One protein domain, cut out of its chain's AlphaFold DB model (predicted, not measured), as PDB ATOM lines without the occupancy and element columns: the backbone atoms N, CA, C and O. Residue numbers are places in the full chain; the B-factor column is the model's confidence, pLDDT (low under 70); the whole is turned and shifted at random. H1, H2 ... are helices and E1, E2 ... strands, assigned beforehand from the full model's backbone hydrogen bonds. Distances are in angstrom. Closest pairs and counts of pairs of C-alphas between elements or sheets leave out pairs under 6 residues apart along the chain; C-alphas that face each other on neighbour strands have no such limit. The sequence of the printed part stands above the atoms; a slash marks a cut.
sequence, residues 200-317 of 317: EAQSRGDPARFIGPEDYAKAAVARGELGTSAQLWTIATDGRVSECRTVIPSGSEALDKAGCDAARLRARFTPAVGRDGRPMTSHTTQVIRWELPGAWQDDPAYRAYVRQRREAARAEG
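This is residues 200 to 317 of the 317 residues of the protein "TonB-like protein" of Sphingomonas sp. BK235 (UniProt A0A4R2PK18). A strongly twisted sheet of three strands has helix H2 packed on one face; a short strand, E3, lies beyond one end of it, and the last helix, H3, is set away from this body, with residues 310 to 317 sticking out. The printed part has 118 residues, with H1, E1, E2, H2, E3, E4 and H3 in that order. The sheet, E2 - E1 - E4, is antiparallel, and the class is mixed, helices and strands. The whole is only just compact, close to loose, with a radius of gyration of the C-alphas of 15.8 A and spans of 50 by 36 by 25 A.

Start at residues 200 to 217, which hold no named element. Find C-alpha 218 at (-25.245, 28.775, 100.600), where H1 begins, residues 218 to 222. E1, residues 227 to 235, covers 24.9 A; E2, residues 241 to 248, 18.1 A; H2, residues 253 to 266, 20.0 A. After E3, residues 272 to 274, come E4, residues 282 to 290, 25.4 A, and H3, residues 300 to 315, 23.0 A, ending at C-alpha 315 (-44.770, 43.600, 103.656).

Look first at hairpin E1 and E2, antiparallel at 147 degrees, with N 232 and O 245 2.8 A apart. E1 and E4 are antiparallel at 159 degrees, with N 231 and O 286 2.9 A apart, within hydrogen-bond range like the first pair. H2 is on this sheet, making two layers, a helix on one face; the closest C-alphas of E2 and H2, Val 241 and Arg 264, are 5.1 A apart. H1 only just touches H2, with 3 pairs of C-alphas within 8 A, the closest Ala 220 and Ala 254, 6.3 A. E3 pairs with no named strand, but its residues 272 to 273 pair antiparallel with 279 to 280. H3 is apart from H2. In H1, H2 and H3 every O i to N i+4 pair is within hydrogen-bond range.

The C-alphas farthest apart, Asp 276 and Asp 298, are 50.1 A apart. The printed part has no cut and no long link. Mean pLDDT of the printed part is 85.8; look for values under 70 at residues 293 to 306, 308 to 310, 312 to 313 and 315 to 317.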
ATOM      1  N   GLU A 200     -23.181  46.712 131.921       92.75
ATOM      2  CA  GLU A 200     -22.890  45.946 130.707       92.75
ATOM      3  C   GLU A 200     -23.702  46.445 129.510       92.75
ATOM      4  O   GLU A 200     -24.852  46.879 129.661       92.75
ATOM      5  N   ALA A 201     -23.138  46.320 128.308       95.25
ATOM      6  CA  ALA A 201     -23.867  46.609 127.081       95.25
ATOM      7  C   ALA A 201     -25.113  45.715 126.976       95.25
ATOM      8  O   ALA A 201     -25.051  44.505 127.187       95.25
ATOM      9  N   GLN A 202     -26.252  46.311 126.630       93.69
ATOM     10  CA  GLN A 202     -27.532  45.602 126.550       93.69
ATOM     11  C   GLN A 202     -27.981  45.505 125.099       93.69
ATOM     12  O   GLN A 202     -28.054  46.522 124.407       93.69
ATOM     13  N   SER A 203     -28.302  44.304 124.625       93.50
ATOM     14  CA  SER A 203     -28.817  44.116 123.270       93.50
ATOM     15  C   SER A 203     -30.127  44.875 123.071       93.50
ATOM     16  O   SER A 203     -31.048  44.810 123.887       93.50
ATOM     17  N   ARG A 204     -30.241  45.580 121.948       94.69
ATOM     18  CA  ARG A 204     -31.487  46.207 121.512       94.69
ATOM     19  C   ARG A 204     -32.259  45.214 120.659       94.69
ATOM     20  O   ARG A 204     -31.911  44.979 119.504       94.69
ATOM     21  N   GLY A 205     -33.318  44.662 121.238       88.25
ATOM     22  CA  GLY A 205     -34.080  43.568 120.646       88.25
ATOM     23  C   GLY A 205     -33.514  42.203 121.031       88.25
ATOM     24  O   GLY A 205     -32.642  42.099 121.888       88.25
ATOM     25  N   ASP A 206     -34.057  41.166 120.404       82.06
ATOM     26  CA  ASP A 206     -33.719  39.768 120.673       82.06
ATOM     27  C   ASP A 206     -32.375  39.384 120.012       82.06
ATOM     28  O   ASP A 206     -32.307  39.355 118.775       82.06
ATOM     29  N   PRO A 207     -31.319  39.058 120.789       83.81
ATOM     30  CA  PRO A 207     -30.027  38.623 120.251       83.81
ATOM     31  C   PRO A 207     -30.120  37.417 119.322       83.81
ATOM     32  O   PRO A 207     -29.347  37.323 118.367       83.81
ATOM     33  N   ALA A 208     -31.093  36.521 119.541       79.38
ATOM     34  CA  ALA A 208     -31.301  35.345 118.698       79.38
ATOM     35  C   ALA A 208     -31.713  35.709 117.259       79.38
ATOM     36  O   ALA A 208     -31.703  34.854 116.378       79.38
ATOM     37  N   ARG A 209     -32.057  36.979 116.998       83.75
ATOM     38  CA  ARG A 209     -32.386  37.501 115.664       83.75
ATOM     39  C   ARG A 209     -31.232  38.230 114.989       83.75
ATOM     40  O   ARG A 209     -31.360  38.607 113.825       83.75
ATOM     41  N   PHE A 210     -30.118  38.462 115.683       91.88
ATOM     42  CA  PHE A 210     -28.957  39.104 115.065       91.88
ATOM     43  C   PHE A 210     -28.302  38.208 114.022       91.88
ATOM     44  O   PHE A 210     -27.784  38.737 113.043       91.88
ATOM     45  N   ILE A 211     -28.377  36.888 114.198       91.75
ATOM     46  CA  ILE A 211     -27.924  35.870 113.248       91.75
ATOM     47  C   ILE A 211     -29.052  34.850 113.120       91.75
ATOM     48  O   ILE A 211     -29.445  34.236 114.109       91.75
ATOM     49  N   GLY A 212     -29.584  34.703 111.915       87.12
ATOM     50  CA  GLY A 212     -30.700  33.830 111.598       87.12
ATOM     51  C   GLY A 212     -30.361  32.789 110.525       87.12
ATOM     52  O   GLY A 212     -29.279  32.798 109.935       87.12
ATOM     53  N   PRO A 213     -31.301  31.876 110.241       84.19
ATOM     54  CA  PRO A 213     -31.181  30.870 109.187       84.19
ATOM     55  C   PRO A 213     -30.848  31.438 107.797       84.19
ATOM     56  O   PRO A 213     -30.240  30.746 106.987       84.19
ATOM     57  N   GLU A 214     -31.237  32.678 107.499       84.69
ATOM     58  CA  GLU A 214     -30.926  33.358 106.238       84.69
ATOM     59  C   GLU A 214     -29.440  33.681 106.055       84.69
ATOM     60  O   GLU A 214     -28.998  33.853 104.919       84.69
ATOM     61  N   ASP A 215     -28.671  33.741 107.143       90.94
ATOM     62  CA  ASP A 215     -27.230  34.002 107.087       90.94
ATOM     63  C   ASP A 215     -26.431  32.726 106.861       90.94
ATOM     64  O   ASP A 215     -25.214  32.774 106.700       90.94
ATOM     65  N   TYR A 216     -27.093  31.569 106.830       90.06
ATOM     66  CA  TYR A 216     -26.422  30.321 106.526       90.06
ATOM     67  C   TYR A 216     -25.847  30.381 105.109       90.06
ATOM     68  O   TYR A 216     -26.575  30.378 104.112       90.06
ATOM     69  N   ALA A 217     -24.516  30.433 105.007       87.19
ATOM     70  CA  ALA A 217     -23.838  30.570 103.728       87.19
ATOM     71  C   ALA A 217     -24.249  29.432 102.776       87.19
ATOM     72  O   ALA A 217     -24.070  28.256 103.086       87.19
ATOM     73  N   LYS A 218     -24.760  29.768 101.582       84.56
ATOM     74  CA  LYS A 218     -25.245  28.775 100.600       84.56
ATOM     75  C   LYS A 218     -24.202  27.702 100.273       84.56
ATOM     76  O   LYS A 218     -24.544  26.537 100.109       84.56
ATOM     77  N   ALA A 219     -22.931  28.095 100.206       81.00
ATOM     78  CA  ALA A 219     -21.824  27.178  99.962       81.00
ATOM     79  C   ALA A 219     -21.602  26.197 101.132       81.00
ATOM     80  O   ALA A 219     -21.292  25.035 100.891       81.00
ATOM     81  N   ALA A 220     -21.813  26.642 102.375       86.19
ATOM     82  CA  ALA A 220     -21.761  25.792 103.563       86.19
ATOM     83  C   ALA A 220     -22.941  24.807 103.595       86.19
ATOM     84  O   ALA A 220     -22.737  23.622 103.848       86.19
ATOM     85  N   VAL A 221     -24.151  25.261 103.228       83.31
ATOM     86  CA  VAL A 221     -25.320  24.375 103.047       83.31
ATOM     87  C   VAL A 221     -25.024  23.292 102.011       83.31
ATOM     88  O   VAL A 221     -25.233  22.113 102.280       83.31
ATOM     89  N   ALA A 222     -24.503  23.676 100.840       77.12
ATOM     90  CA  ALA A 222     -24.200  22.743  99.755       77.12
ATOM     91  C   ALA A 222     -23.157  21.681 100.145       77.12
ATOM     92  O   ALA A 222     -23.170  20.582  99.596       77.12
ATOM     93  N   ARG A 223     -22.269  21.996 101.097       83.50
ATOM     94  CA  ARG A 223     -21.239  21.084 101.614       83.50
ATOM     95  C   ARG A 223     -21.639  20.369 102.907       83.50
ATOM     96  O   ARG A 223     -20.836  19.610 103.437       83.50
ATOM     97  N   GLY A 224     -22.853  20.591 103.411       79.62
ATOM     98  CA  GLY A 224     -23.314  19.976 104.656       79.62
ATOM     99  C   GLY A 224     -22.499  20.395 105.885       79.62
ATOM    100  O   GLY A 224     -22.432  19.645 106.856       79.62
ATOM    101  N   GLU A 225     -21.846  21.556 105.834       85.81
ATOM    102  CA  GLU A 225     -21.044  22.066 106.946       85.81
ATOM    103  C   GLU A 225     -21.951  22.369 108.139       85.81
ATOM    104  O   GLU A 225     -23.111  22.709 107.964       85.81
ATOM    105  N   LEU A 226     -21.434  22.211 109.353       88.19
ATOM    106  CA  LEU A 226     -22.123  22.467 110.615       88.19
ATOM    107  C   LEU A 226     -21.068  22.686 111.696       88.19
ATOM    108  O   LEU A 226     -19.888  22.409 111.477       88.19
ATOM    109  N   GLY A 227     -21.472  23.143 112.876       88.06
ATOM    110  CA  GLY A 227     -20.531  23.293 113.978       88.06
ATOM    111  C   GLY A 227     -20.995  24.274 115.035       88.06
ATOM    112  O   GLY A 227     -22.164  24.635 115.134       88.06
ATOM    113  N   THR A 228     -20.069  24.712 115.874       90.62
ATOM    114  CA  THR A 228     -20.325  25.764 116.857       90.62
ATOM    115  C   THR A 228     -19.128  26.686 116.882       90.62
ATOM    116  O   THR A 228     -18.018  26.224 117.132       90.62
ATOM    117  N   SER A 229     -19.355  27.971 116.630       93.94
ATOM    118  CA  SER A 229     -18.331  28.997 116.795       93.94
ATOM    119  C   SER A 229     -18.634  29.912 117.965       93.94
ATOM    120  O   SER A 229     -19.768  30.016 118.433       93.94
ATOM    121  N   ALA A 230     -17.590  30.572 118.452       93.94
ATOM    122  CA  ALA A 230     -17.719  31.697 119.358       93.94
ATOM    123  C   ALA A 230     -17.024  32.904 118.740       93.94
ATOM    124  O   ALA A 230     -15.890  32.805 118.256       93.94
ATOM    125  N   GLN A 231     -17.719  34.033 118.759       95.81
ATOM    126  CA  GLN A 231     -17.259  35.282 118.178       95.81
ATOM    127  C   GLN A 231     -17.219  36.359 119.252       95.81
ATOM    128  O   GLN A 231     -18.188  36.540 119.984       95.81
ATOM    129  N   LEU A 232     -16.099  37.065 119.328       96.19
ATOM    130  CA  LEU A 232     -15.908  38.231 120.170       96.19
ATOM    131  C   LEU A 232     -16.274  39.476 119.363       96.19
ATOM    132  O   LEU A 232     -15.677  39.755 118.318       96.19
ATOM    133  N   TRP A 233     -17.276  40.203 119.834       97.06
ATOM    134  CA  TRP A 233     -17.779  41.421 119.215       97.06
ATOM    135  C   TRP A 233     -17.346  42.621 120.042       97.06
ATOM    136  O   TRP A 233     -17.532  42.631 121.256       97.06
ATOM    137  N   THR A 234     -16.797  43.632 119.376       97.69
ATOM    138  CA  THR A 234     -16.471  44.922 119.991       97.69
ATOM    139  C   THR A 234     -17.643  45.860 119.768       97.69
ATOM    140  O   THR A 234     -17.995  46.150 118.624       97.69
ATOM    141  N   ILE A 235     -18.265  46.303 120.852       98.06
ATOM    142  CA  ILE A 235     -19.390  47.231 120.858       98.06
ATOM    143  C   ILE A 235     -18.827  48.630 121.083       98.06
ATOM    144  O   ILE A 235     -18.268  48.912 122.141       98.06
ATOM    145  N   ALA A 236     -18.978  49.504 120.093       98.25
ATOM    146  CA  ALA A 236     -18.565  50.896 120.184       98.25
ATOM    147  C   ALA A 236     -19.530  51.725 121.050       98.25
ATOM    148  O   ALA A 236     -20.647  51.310 121.367       98.25
ATOM    149  N   THR A 237     -19.122  52.948 121.392       98.25
ATOM    150  CA  THR A 237     -19.912  53.886 122.211       98.25
ATOM    151  C   THR A 237     -21.221  54.341 121.557       98.25
ATOM    152  O   THR A 237     -22.069  54.919 122.231       98.25
ATOM    153  N   ASP A 238     -21.414  54.087 120.261       97.75
ATOM    154  CA  ASP A 238     -22.676  54.312 119.546       97.75
ATOM    155  C   ASP A 238     -23.625  53.093 119.588       97.75
ATOM    156  O   ASP A 238     -24.743  53.148 119.066       97.75
ATOM    157  N   GLY A 239     -23.195  51.993 120.216       97.81
ATOM    158  CA  GLY A 239     -23.957  50.758 120.342       97.81
ATOM    159  C   GLY A 239     -23.891  49.831 119.124       97.81
ATOM    160  O   GLY A 239     -24.666  48.874 119.047       97.81
ATOM    161  N   ARG A 240     -23.015  50.091 118.146       98.19
ATOM    162  CA  ARG A 240     -22.789  49.197 116.999       98.19
ATOM    163  C   ARG A 240     -21.634  48.242 117.261       98.19
ATOM    164  O   ARG A 240     -20.699  48.561 117.988       98.19
ATOM    165  N   VAL A 241     -21.675  47.087 116.602       98.25
ATOM    166  CA  VAL A 241     -20.523  46.184 116.538       98.25
ATOM    167  C   VAL A 241     -19.506  46.765 115.552       98.25
ATOM    168  O   VAL A 241     -19.712  46.684 114.341       98.25
ATOM    169  N   SER A 242     -18.436  47.379 116.061       97.44
ATOM    170  CA  SER A 242     -17.363  47.971 115.248       97.44
ATOM    171  C   SER A 242     -16.376  46.921 114.743       97.44
ATOM    172  O   SER A 242     -15.876  47.026 113.626       97.44
ATOM    173  N   GLU A 243     -16.142  45.870 115.532       97.19
ATOM    174  CA  GLU A 243     -15.273  44.751 115.175       97.19
ATOM    175  C   GLU A 243     -15.901  43.410 115.560       97.19
ATOM    176  O   GLU A 243     -16.644  43.297 116.531       97.19
ATOM    177  N   CYS A 244     -15.567  42.370 114.799       97.50
ATOM    178  CA  CYS A 244     -15.961  40.989 115.088       97.50
ATOM    179  C   CYS A 244     -14.792  40.058 114.797       97.50
ATOM    180  O   CYS A 244     -14.193  40.176 113.724       97.50
ATOM    181  N   ARG A 245     -14.482  39.165 115.739       95.81
ATOM    182  CA  ARG A 245     -13.378  38.205 115.653       95.81
ATOM    183  C   ARG A 245     -13.852  36.823 116.076       95.81
ATOM    184  O   ARG A 245     -14.428  36.669 117.148       95.81
ATOM    185  N   THR A 246     -13.571  35.804 115.274       96.56
ATOM    186  CA  THR A 246     -13.831  34.414 115.666       96.56
ATOM    187  C   THR A 246     -12.754  33.950 116.642       96.56
ATOM    188  O   THR A 246     -11.585  33.858 116.281       96.56
ATOM    189  N   VAL A 247     -13.153  33.659 117.879       94.50
ATOM    190  CA  VAL A 247     -12.264  33.192 118.960       94.50
ATOM    191  C   VAL A 247     -12.327  31.676 119.146       94.50
ATOM    192  O   VAL A 247     -11.399  31.061 119.669       94.50
ATOM    193  N   ILE A 248     -13.404  31.051 118.662       93.06
ATOM    194  CA  ILE A 248     -13.525  29.600 118.520       93.06
ATOM    195  C   ILE A 248     -14.096  29.321 117.128       93.06
ATOM    196  O   ILE A 248     -15.257  29.667 116.902       93.06
ATOM    197  N   PRO A 249     -13.326  28.728 116.201       94.25
ATOM    198  CA  PRO A 249     -13.818  28.411 114.866       94.25
ATOM    199  C   PRO A 249     -14.861  27.296 114.902       94.25
ATOM    200  O   PRO A 249     -14.746  26.362 115.698       94.25
ATOM    201  N   SER A 250     -15.840  27.369 114.000       93.94
ATOM    202  CA  SER A 250     -16.868  26.326 113.850       93.94
ATOM    203  C   SER A 250     -16.350  25.070 113.152       93.94
ATOM    204  O   SER A 250     -16.993  24.026 113.227       93.94
ATOM    205  N   GLY A 251     -15.205  25.177 112.475       92.50
ATOM    206  CA  GLY A 251     -14.735  24.204 111.487       92.50
ATOM    207  C   GLY A 251     -15.088  24.594 110.047       92.50
ATOM    208  O   GLY A 251     -14.615  23.941 109.123       92.50
ATOM    209  N   SER A 252     -15.856  25.675 109.845       93.94
ATOM    210  CA  SER A 252     -16.132  26.274 108.536       93.94
ATOM    211  C   SER A 252     -15.868  27.778 108.550       93.94
ATOM    212  O   SER A 252     -16.547  28.550 109.229       93.94
ATOM    213  N   GLU A 253     -14.927  28.212 107.713       95.25
ATOM    214  CA  GLU A 253     -14.647  29.633 107.500       95.25
ATOM    215  C   GLU A 253     -15.871  30.383 106.949       95.25
ATOM    216  O   GLU A 253     -16.122  31.531 107.317       95.25
ATOM    217  N   ALA A 254     -16.677  29.723 106.109       93.00
ATOM    218  CA  ALA A 254     -17.876  30.319 105.528       93.00
ATOM    219  C   ALA A 254     -18.935  30.634 106.596       93.00
ATOM    220  O   ALA A 254     -19.543  31.703 106.553       93.00
ATOM    221  N   LEU A 255     -19.132  29.729 107.561       95.06
ATOM    222  CA  LEU A 255     -20.043  29.941 108.689       95.06
ATOM    223  C   LEU A 255     -19.516  31.032 109.626       95.06
ATOM    224  O   LEU A 255     -20.244  31.951 109.998       95.06
ATOM    225  N   ASP A 256     -18.226  30.984 109.950       97.00
ATOM    226  CA  ASP A 256     -17.602  31.956 110.845       97.00
ATOM    227  C   ASP A 256     -17.675  33.379 110.271       97.00
ATOM    228  O   ASP A 256     -18.078  34.316 110.968       97.00
ATOM    229  N   LYS A 257     -17.387  33.533 108.972       96.75
ATOM    230  CA  LYS A 257     -17.535  34.803 108.259       96.75
ATOM    231  C   LYS A 257     -18.985  35.287 108.239       96.75
ATOM    232  O   LYS A 257     -19.230  36.455 108.540       96.75
ATOM    233  N   ALA A 258     -19.932  34.405 107.924       95.75
ATOM    234  CA  ALA A 258     -21.343  34.768 107.858       95.75
ATOM    235  C   ALA A 258     -21.868  35.318 109.192       95.75
ATOM    236  O   ALA A 258     -22.551  36.342 109.205       95.75
ATOM    237  N   GLY A 259     -21.490  34.698 110.317       96.00
ATOM    238  CA  GLY A 259     -21.869  35.194 111.641       96.00
ATOM    239  C   GLY A 259     -21.329  36.601 111.928       96.00
ATOM    240  O   GLY A 259     -22.080  37.462 112.386       96.00
ATOM    241  N   CYS A 260     -20.067  36.876 111.577       97.56
ATOM    242  CA  CYS A 260     -19.487  38.205 111.788       97.56
ATOM    243  C   CYS A 260     -20.115  39.279 110.890       97.56
ATOM    244  O   CYS A 260     -20.356  40.399 111.352       97.56
ATOM    245  N   ASP A 261     -20.382  38.960 109.621       97.19
ATOM    246  CA  ASP A 261     -21.019  39.890 108.685       97.19
ATOM    247  C   ASP A 261     -22.435  40.259 109.165       97.19
ATOM    248  O   ASP A 261     -22.788  41.439 109.240       97.19
ATOM    249  N   ALA A 262     -23.212  39.252 109.573       96.44
ATOM    250  CA  ALA A 262     -24.540  39.410 110.155       96.44
ATOM    251  C   ALA A 262     -24.529  40.281 111.423       96.44
ATOM    252  O   ALA A 262     -25.327  41.217 111.544       96.44
ATOM    253  N   ALA A 263     -23.596  40.016 112.341       96.56
ATOM    254  CA  ALA A 263     -23.451  40.767 113.582       96.56
ATOM    255  C   ALA A 263     -23.168  42.253 113.323       96.56
ATOM    256  O   ALA A 263     -23.881  43.119 113.828       96.56
ATOM    257  N   ARG A 264     -22.183  42.566 112.474       97.69
ATOM    258  CA  ARG A 264     -21.843  43.957 112.122       97.69
ATOM    259  C   ARG A 264     -23.016  44.674 111.452       97.69
ATOM    260  O   ARG A 264     -23.305  45.834 111.756       97.69
ATOM    261  N   LEU A 265     -23.741  43.972 110.581       96.56
ATOM    262  CA  LEU A 265     -24.885  44.536 109.876       96.56
ATOM    263  C   LEU A 265     -26.063  44.831 110.816       96.56
ATOM    264  O   LEU A 265     -26.619  45.931 110.757       96.56
ATOM    265  N   ARG A 266     -26.447  43.887 111.685       95.75
ATOM    266  CA  ARG A 266     -27.741  43.920 112.395       95.75
ATOM    267  C   ARG A 266     -27.665  44.081 113.907       95.75
ATOM    268  O   ARG A 266     -28.608  44.629 114.469       95.75
ATOM    269  N   ALA A 267     -26.595  43.642 114.566       96.62
ATOM    270  CA  ALA A 267     -26.529  43.692 116.021       96.62
ATOM    271  C   ALA A 267     -26.465  45.144 116.509       96.62
ATOM    272  O   ALA A 267     -25.685  45.967 116.012       96.62
ATOM    273  N   ARG A 268     -27.331  45.476 117.464       96.75
ATOM    274  CA  ARG A 268     -27.436  46.809 118.061       96.75
ATOM    275  C   ARG A 268     -27.513  46.674 119.565       96.75
ATOM    276  O   ARG A 268     -28.199  45.791 120.070       96.75
ATOM    277  N   PHE A 269     -26.857  47.590 120.255       97.75
ATOM    278  CA  PHE A 269     -26.754  47.610 121.700       97.75
ATOM    279  C   PHE A 269     -27.036  49.011 122.237       97.75
ATOM    280  O   PHE A 269     -26.867  50.022 121.554       97.75
ATOM    281  N   THR A 270     -27.478  49.077 123.481       97.69
ATOM    282  CA  THR A 270     -27.167  50.212 124.340       97.69
ATOM    283  C   THR A 270     -25.737  49.989 124.836       97.69
ATOM    284  O   THR A 270     -25.471  48.901 125.351       97.69
ATOM    285  N   PRO A 271     -24.811  50.944 124.620       97.81
ATOM    286  CA  PRO A 271     -23.398  50.756 124.943       97.81
ATOM    287  C   PRO A 271     -23.202  50.518 126.442       97.81
ATOM    288  O   PRO A 271     -24.025  50.946 127.256       97.81
ATOM    289  N   ALA A 272     -22.095  49.864 126.793       97.56
ATOM    290  CA  ALA A 272     -21.685  49.746 128.184       97.56
ATOM    291  C   ALA A 272     -21.405  51.131 128.781       97.56
ATOM    292  O   ALA A 272     -21.002  52.062 128.075       97.56
ATOM    293  N   VAL A 273     -21.595  51.251 130.090       98.12
ATOM    294  CA  VAL A 273     -21.274  52.457 130.856       98.12
ATOM    295  C   VAL A 273     -20.141  52.127 131.814       98.12
ATOM    296  O   VAL A 273     -20.235  51.163 132.579       98.12
ATOM    297  N   GLY A 274     -19.074  52.920 131.767       97.19
ATOM    298  CA  GLY A 274     -17.942  52.798 132.676       97.19
ATOM    299  C   GLY A 274     -18.266  53.304 134.082       97.19
ATOM    300  O   GLY A 274     -19.242  54.021 134.306       97.19
ATOM    301  N   ARG A 275     -17.412  52.978 135.055       96.69
ATOM    302  CA  ARG A 275     -17.500  53.513 136.430       96.69
ATOM    303  C   ARG A 275     -17.340  55.032 136.526       96.69
ATOM    304  O   ARG A 275     -17.691  55.610 137.548       96.69
ATOM    305  N   ASP A 276     -16.841  55.677 135.476       95.88
ATOM    306  CA  ASP A 276     -16.807  57.134 135.330       95.88
ATOM    307  C   ASP A 276     -18.155  57.733 134.874       95.88
ATOM    308  O   ASP A 276     -18.283  58.950 134.739       95.88
ATOM    309  N   GLY A 277     -19.165  56.888 134.637       97.19
ATOM    310  CA  GLY A 277     -20.504  57.275 134.206       97.19
ATOM    311  C   GLY A 277     -20.630  57.560 132.708       97.19
ATOM    312  O   GLY A 277     -21.680  58.043 132.280       97.19
ATOM    313  N   ARG A 278     -19.597  57.291 131.898       97.69
ATOM    314  CA  ARG A 278     -19.606  57.572 130.455       97.69
ATOM    315  C   ARG A 278     -19.811  56.301 129.627       97.69
ATOM    316  O   ARG A 278     -19.372  55.227 130.038       97.69
ATOM    317  N   PRO A 279     -20.450  56.399 128.444       98.00
ATOM    318  CA  PRO A 279     -20.458  55.301 127.487       98.00
ATOM    319  C   PRO A 279     -19.029  54.894 127.123       98.00
ATOM    320  O   PRO A 279     -18.198  55.758 126.836       98.00
ATOM    321  N   MET A 280     -18.759  53.595 127.093       97.00
ATOM    322  CA  MET A 280     -17.446  53.050 126.753       97.00
ATOM    323  C   MET A 280     -17.552  51.939 125.709       97.00
ATOM    324  O   MET A 280     -18.587  51.281 125.573       97.00
ATOM    325  N   THR A 281     -16.461  51.728 124.973       97.00
ATOM    326  CA  THR A 281     -16.297  50.513 124.173       97.00
ATOM    327  C   THR A 281     -16.226  49.308 125.109       97.00
ATOM    328  O   THR A 281     -15.604  49.383 126.166       97.00
ATOM    329  N   SER A 282     -16.865  48.208 124.721       96.81
ATOM    330  CA  SER A 282     -16.893  46.958 125.492       96.81
ATOM    331  C   SER A 282     -16.936  45.747 124.571       96.81
ATOM    332  O   SER A 282     -17.227  45.880 123.379       96.81
ATOM    333  N   HIS A 283     -16.678  44.566 125.116       96.69
ATOM    334  CA  HIS A 283     -16.750  43.313 124.382       96.69
ATOM    335  C   HIS A 283     -17.915  42.429 124.831       96.69
ATOM    336  O   HIS A 283     -18.290  42.396 125.999       96.69
ATOM    337  N   THR A 284     -18.449  41.641 123.898       95.00
ATOM    338  CA  THR A 284     -19.342  40.515 124.198       95.00
ATOM    339  C   THR A 284     -18.945  39.292 123.381       95.00
ATOM    340  O   THR A 284     -18.548  39.420 122.221       95.00
ATOM    341  N   THR A 285     -19.053  38.102 123.967       94.25
ATOM    342  CA  THR A 285     -18.820  36.840 123.254       94.25
ATOM    343  C   THR A 285     -20.128  36.129 122.969       94.25
ATOM    344  O   THR A 285     -20.863  35.746 123.881       94.25
ATOM    345  N   GLN A 286     -20.365  35.871 121.686       92.31
ATOM    346  CA  GLN A 286     -21.563  35.222 121.178       92.31
ATOM    347  C   GLN A 286     -21.237  33.813 120.686       92.31
ATOM    348  O   GLN A 286     -20.411  33.625 119.791       92.31
ATOM    349  N   VAL A 287     -21.885  32.814 121.288       91.06
ATOM    350  CA  VAL A 287     -21.804  31.408 120.867       91.06
ATOM    351  C   VAL A 287     -22.909  31.130 119.860       91.06
ATOM    352  O   VAL A 287     -24.094  31.264 120.177       91.06
ATOM    353  N   ILE A 288     -22.511  30.707 118.664       91.50
ATOM    354  CA  ILE A 288     -23.396  30.452 117.533       91.50
ATOM    355  C   ILE A 288     -23.331  28.967 117.212       91.50
ATOM    356  O   ILE A 288     -22.267  28.421 116.908       91.50
ATOM    357  N   ARG A 289     -24.486  28.307 117.276       88.88
ATOM    358  CA  ARG A 289     -24.636  26.914 116.873       88.88
ATOM    359  C   ARG A 289     -25.157  26.862 115.443       88.88
ATOM    360  O   ARG A 289     -26.248  27.343 115.159       88.88
ATOM    361  N   TRP A 290     -24.368  26.262 114.565       88.88
ATOM    362  CA  TRP A 290     -24.675  26.105 113.154       88.88
ATOM    363  C   TRP A 290     -25.217  24.715 112.893       88.88
ATOM    364  O   TRP A 290     -24.504  23.717 113.009       88.88
ATOM    365  N   GLU A 291     -26.477  24.658 112.497       84.44
ATOM    366  CA  GLU A 291     -27.162  23.416 112.170       84.44
ATOM    367  C   GLU A 291     -27.826  23.553 110.819       84.44
ATOM    368  O   GLU A 291     -28.404  24.596 110.512       84.44
ATOM    369  N   LEU A 292     -27.725  22.503 110.007       77.69
ATOM    370  CA  LEU A 292     -28.251  22.546 108.655       77.69
ATOM    371  C   LEU A 292     -29.751  22.883 108.674       77.69
ATOM    372  O   LEU A 292     -30.513  22.222 109.395       77.69
ATOM    373  N   PRO A 293     -30.187  23.860 107.857       64.50
ATOM    374  CA  PRO A 293     -31.597  24.172 107.678       64.50
ATOM    375  C   PRO A 293     -32.339  22.931 107.164       64.50
ATOM    376  O   PRO A 293     -32.299  22.609 105.981       64.50
ATOM    377  N   GLY A 294     -32.995  22.190 108.057       60.16
ATOM    378  CA  GLY A 294     -33.667  20.939 107.699       60.16
ATOM    379  C   GLY A 294     -33.463  19.763 108.634       60.16
ATOM    380  O   GLY A 294     -34.372  18.948 108.747       60.16
ATOM    381  N   ALA A 295     -32.375  19.736 109.409       54.06
ATOM    382  CA  ALA A 295     -32.192  18.745 110.480       54.06
ATOM    383  C   ALA A 295     -33.249  18.865 111.611       54.06
ATOM    384  O   ALA A 295     -33.301  18.042 112.521       54.06
ATOM    385  N   TRP A 296     -34.100  19.895 111.516       49.84
ATOM    386  CA  TRP A 296     -35.095  20.353 112.482       49.84
ATOM    387  C   TRP A 296     -36.423  20.754 111.841       49.84
ATOM    388  O   TRP A 296     -37.190  21.502 112.439       49.84
ATOM    389  N   GLN A 297     -36.692  20.331 110.603       48.81
ATOM    390  CA  GLN A 297     -37.889  20.758 109.859       48.81
ATOM    391  C   GLN A 297     -39.218  20.472 110.595       48.81
ATOM    392  O   GLN A 297     -40.230  21.117 110.306       48.81
ATOM    393  N   ASP A 298     -39.198  19.599 111.605       51.81
ATOM    394  CA  ASP A 298     -40.352  19.299 112.449       51.81
ATOM    395  C   ASP A 298     -40.486  20.151 113.726       51.81
ATOM    396  O   ASP A 298     -41.519  20.063 114.396       51.81
ATOM    397  N   ASP A 299     -39.519  21.024 114.040       57.00
ATOM    398  CA  ASP A 299     -39.578  21.920 115.200       57.00
ATOM    399  C   ASP A 299     -40.635  23.038 114.991       57.00
ATOM    400  O   ASP A 299     -40.533  23.841 114.049       57.00
ATOM    401  N   PRO A 300     -41.674  23.131 115.848       53.41
ATOM    402  CA  PRO A 300     -42.706  24.162 115.746       53.41
ATOM    403  C   PRO A 300     -42.183  25.605 115.810       53.41
ATOM    404  O   PRO A 300     -42.733  26.465 115.116       53.41
ATOM    405  N   ALA A 301     -41.135  25.879 116.591       49.72
ATOM    406  CA  ALA A 301     -40.576  27.219 116.760       49.72
ATOM    407  C   ALA A 301     -39.848  27.684 115.492       49.72
ATOM    408  O   ALA A 301     -40.046  28.812 115.034       49.72
ATOM    409  N   TYR A 302     -39.092  26.788 114.851       55.50
ATOM    410  CA  TYR A 302     -38.426  27.084 113.581       55.50
ATOM    411  C   TYR A 302     -39.437  27.388 112.464       55.50
ATOM    412  O   TYR A 302     -39.288  28.357 111.713       55.50
ATOM    413  N   ARG A 303     -40.532  26.617 112.387       63.72
ATOM    414  CA  ARG A 303     -41.609  26.869 111.413       63.72
ATOM    415  C   ARG A 303     -42.303  28.212 111.639       63.72
ATOM    416  O   ARG A 303     -42.659  28.876 110.663       63.72
ATOM    417  N   ALA A 304     -42.500  28.614 112.895       64.00
ATOM    418  CA  ALA A 304     -43.073  29.915 113.233       64.00
ATOM    419  C   ALA A 304     -42.153  31.068 112.797       64.00
ATOM    420  O   ALA A 304     -42.612  32.003 112.141       64.00
ATOM    421  N   TYR A 305     -40.850  30.954 113.066       56.69
ATOM    422  CA  TYR A 305     -39.847  31.940 112.662       56.69
ATOM    423  C   TYR A 305     -39.790  32.140 111.135       56.69
ATOM    424  O   TYR A 305     -39.901  33.264 110.641       56.69
ATOM    425  N   VAL A 306     -39.683  31.050 110.361       53.91
ATOM    426  CA  VAL A 306     -39.607  31.122 108.888       53.91
ATOM    427  C   VAL A 306     -40.876  31.736 108.291       53.91
ATOM    428  O   VAL A 306     -40.803  32.501 107.326       53.91
ATOM    429  N   ARG A 307     -42.047  31.429 108.865       70.38
ATOM    430  CA  ARG A 307     -43.323  32.036 108.461       70.38
ATOM    431  C   ARG A 307     -43.307  33.548 108.690       70.38
ATOM    432  O   ARG A 307     -43.557  34.289 107.742       70.38
ATOM    433  N   GLN A 308     -42.919  33.988 109.887       64.12
ATOM    434  CA  GLN A 308     -42.840  35.407 110.240       64.12
ATOM    435  C   GLN A 308     -41.905  36.185 109.298       64.12
ATOM    436  O   GLN A 308     -42.240  37.284 108.859       64.12
ATOM    437  N   ARG A 309     -40.749  35.617 108.927       67.81
ATOM    438  CA  ARG A 309     -39.805  36.272 107.999       67.81
ATOM    439  C   ARG A 309     -40.357  36.395 106.580       67.81
ATOM    440  O   ARG A 309     -40.147  37.420 105.940       67.81
ATOM    441  N   ARG A 310     -41.086  35.387 106.092       64.50
ATOM    442  CA  ARG A 310     -41.750  35.444 104.775       64.50
ATOM    443  C   ARG A 310     -42.856  36.492 104.733       64.50
ATOM    444  O   ARG A 310     -43.040  37.122 103.699       64.50
ATOM    445  N   GLU A 311     -43.586  36.659 105.828       76.25
ATOM    446  CA  GLU A 311     -44.620  37.686 105.956       76.25
ATOM    447  C   GLU A 311     -44.005  39.088 105.994       76.25
ATOM    448  O   GLU A 311     -44.443  39.953 105.244       76.25
ATOM    449  N   ALA A 312     -42.933  39.286 106.770       57.06
ATOM    450  CA  ALA A 312     -42.202  40.554 106.808       57.06
ATOM    451  C   ALA A 312     -41.622  40.936 105.433       57.06
ATOM    452  O   ALA A 312     -41.836  42.047 104.964       57.06
ATOM    453  N   ALA A 313     -40.987  39.993 104.730       53.34
ATOM    454  CA  ALA A 313     -40.432  40.241 103.396       53.34
ATOM    455  C   ALA A 313     -41.501  40.572 102.336       53.34
ATOM    456  O   ALA A 313     -41.205  41.250 101.361       53.34
ATOM    457  N   ARG A 314     -42.742  40.097 102.515       76.12
ATOM    458  CA  ARG A 314     -43.889  40.455 101.659       76.12
ATOM    459  C   ARG A 314     -44.508  41.802 102.013       76.12
ATOM    460  O   ARG A 314     -45.244  42.340 101.203       76.12
ATOM    461  N   ALA A 315     -44.289  42.291 103.227       66.81
ATOM    462  CA  ALA A 315     -44.770  43.600 103.656       66.81
ATOM    463  C   ALA A 315     -43.814  44.732 103.237       66.81
ATOM    464  O   ALA A 315     -44.213  45.893 103.223       66.81
ATOM    465  N   GLU A 316     -42.563  44.393 102.914       62.50
ATOM    466  CA  GLU A 316     -41.500  45.327 102.526       62.50
ATOM    467  C   GLU A 316     -41.313  45.466 101.000       62.50
ATOM    468  O   GLU A 316     -40.504  46.290 100.572       62.50
ATOM    469  N   GLY A 317     -42.034  44.688 100.184       51.47
ATOM    470  CA  GLY A 317     -41.980  44.726  98.714       51.47
ATOM    471  C   GLY A 317     -43.359  44.855  98.093       51.47
ATOM    472  O   GLY A 317     -43.453  45.533  97.049       51.47
TER     473      GLY A 317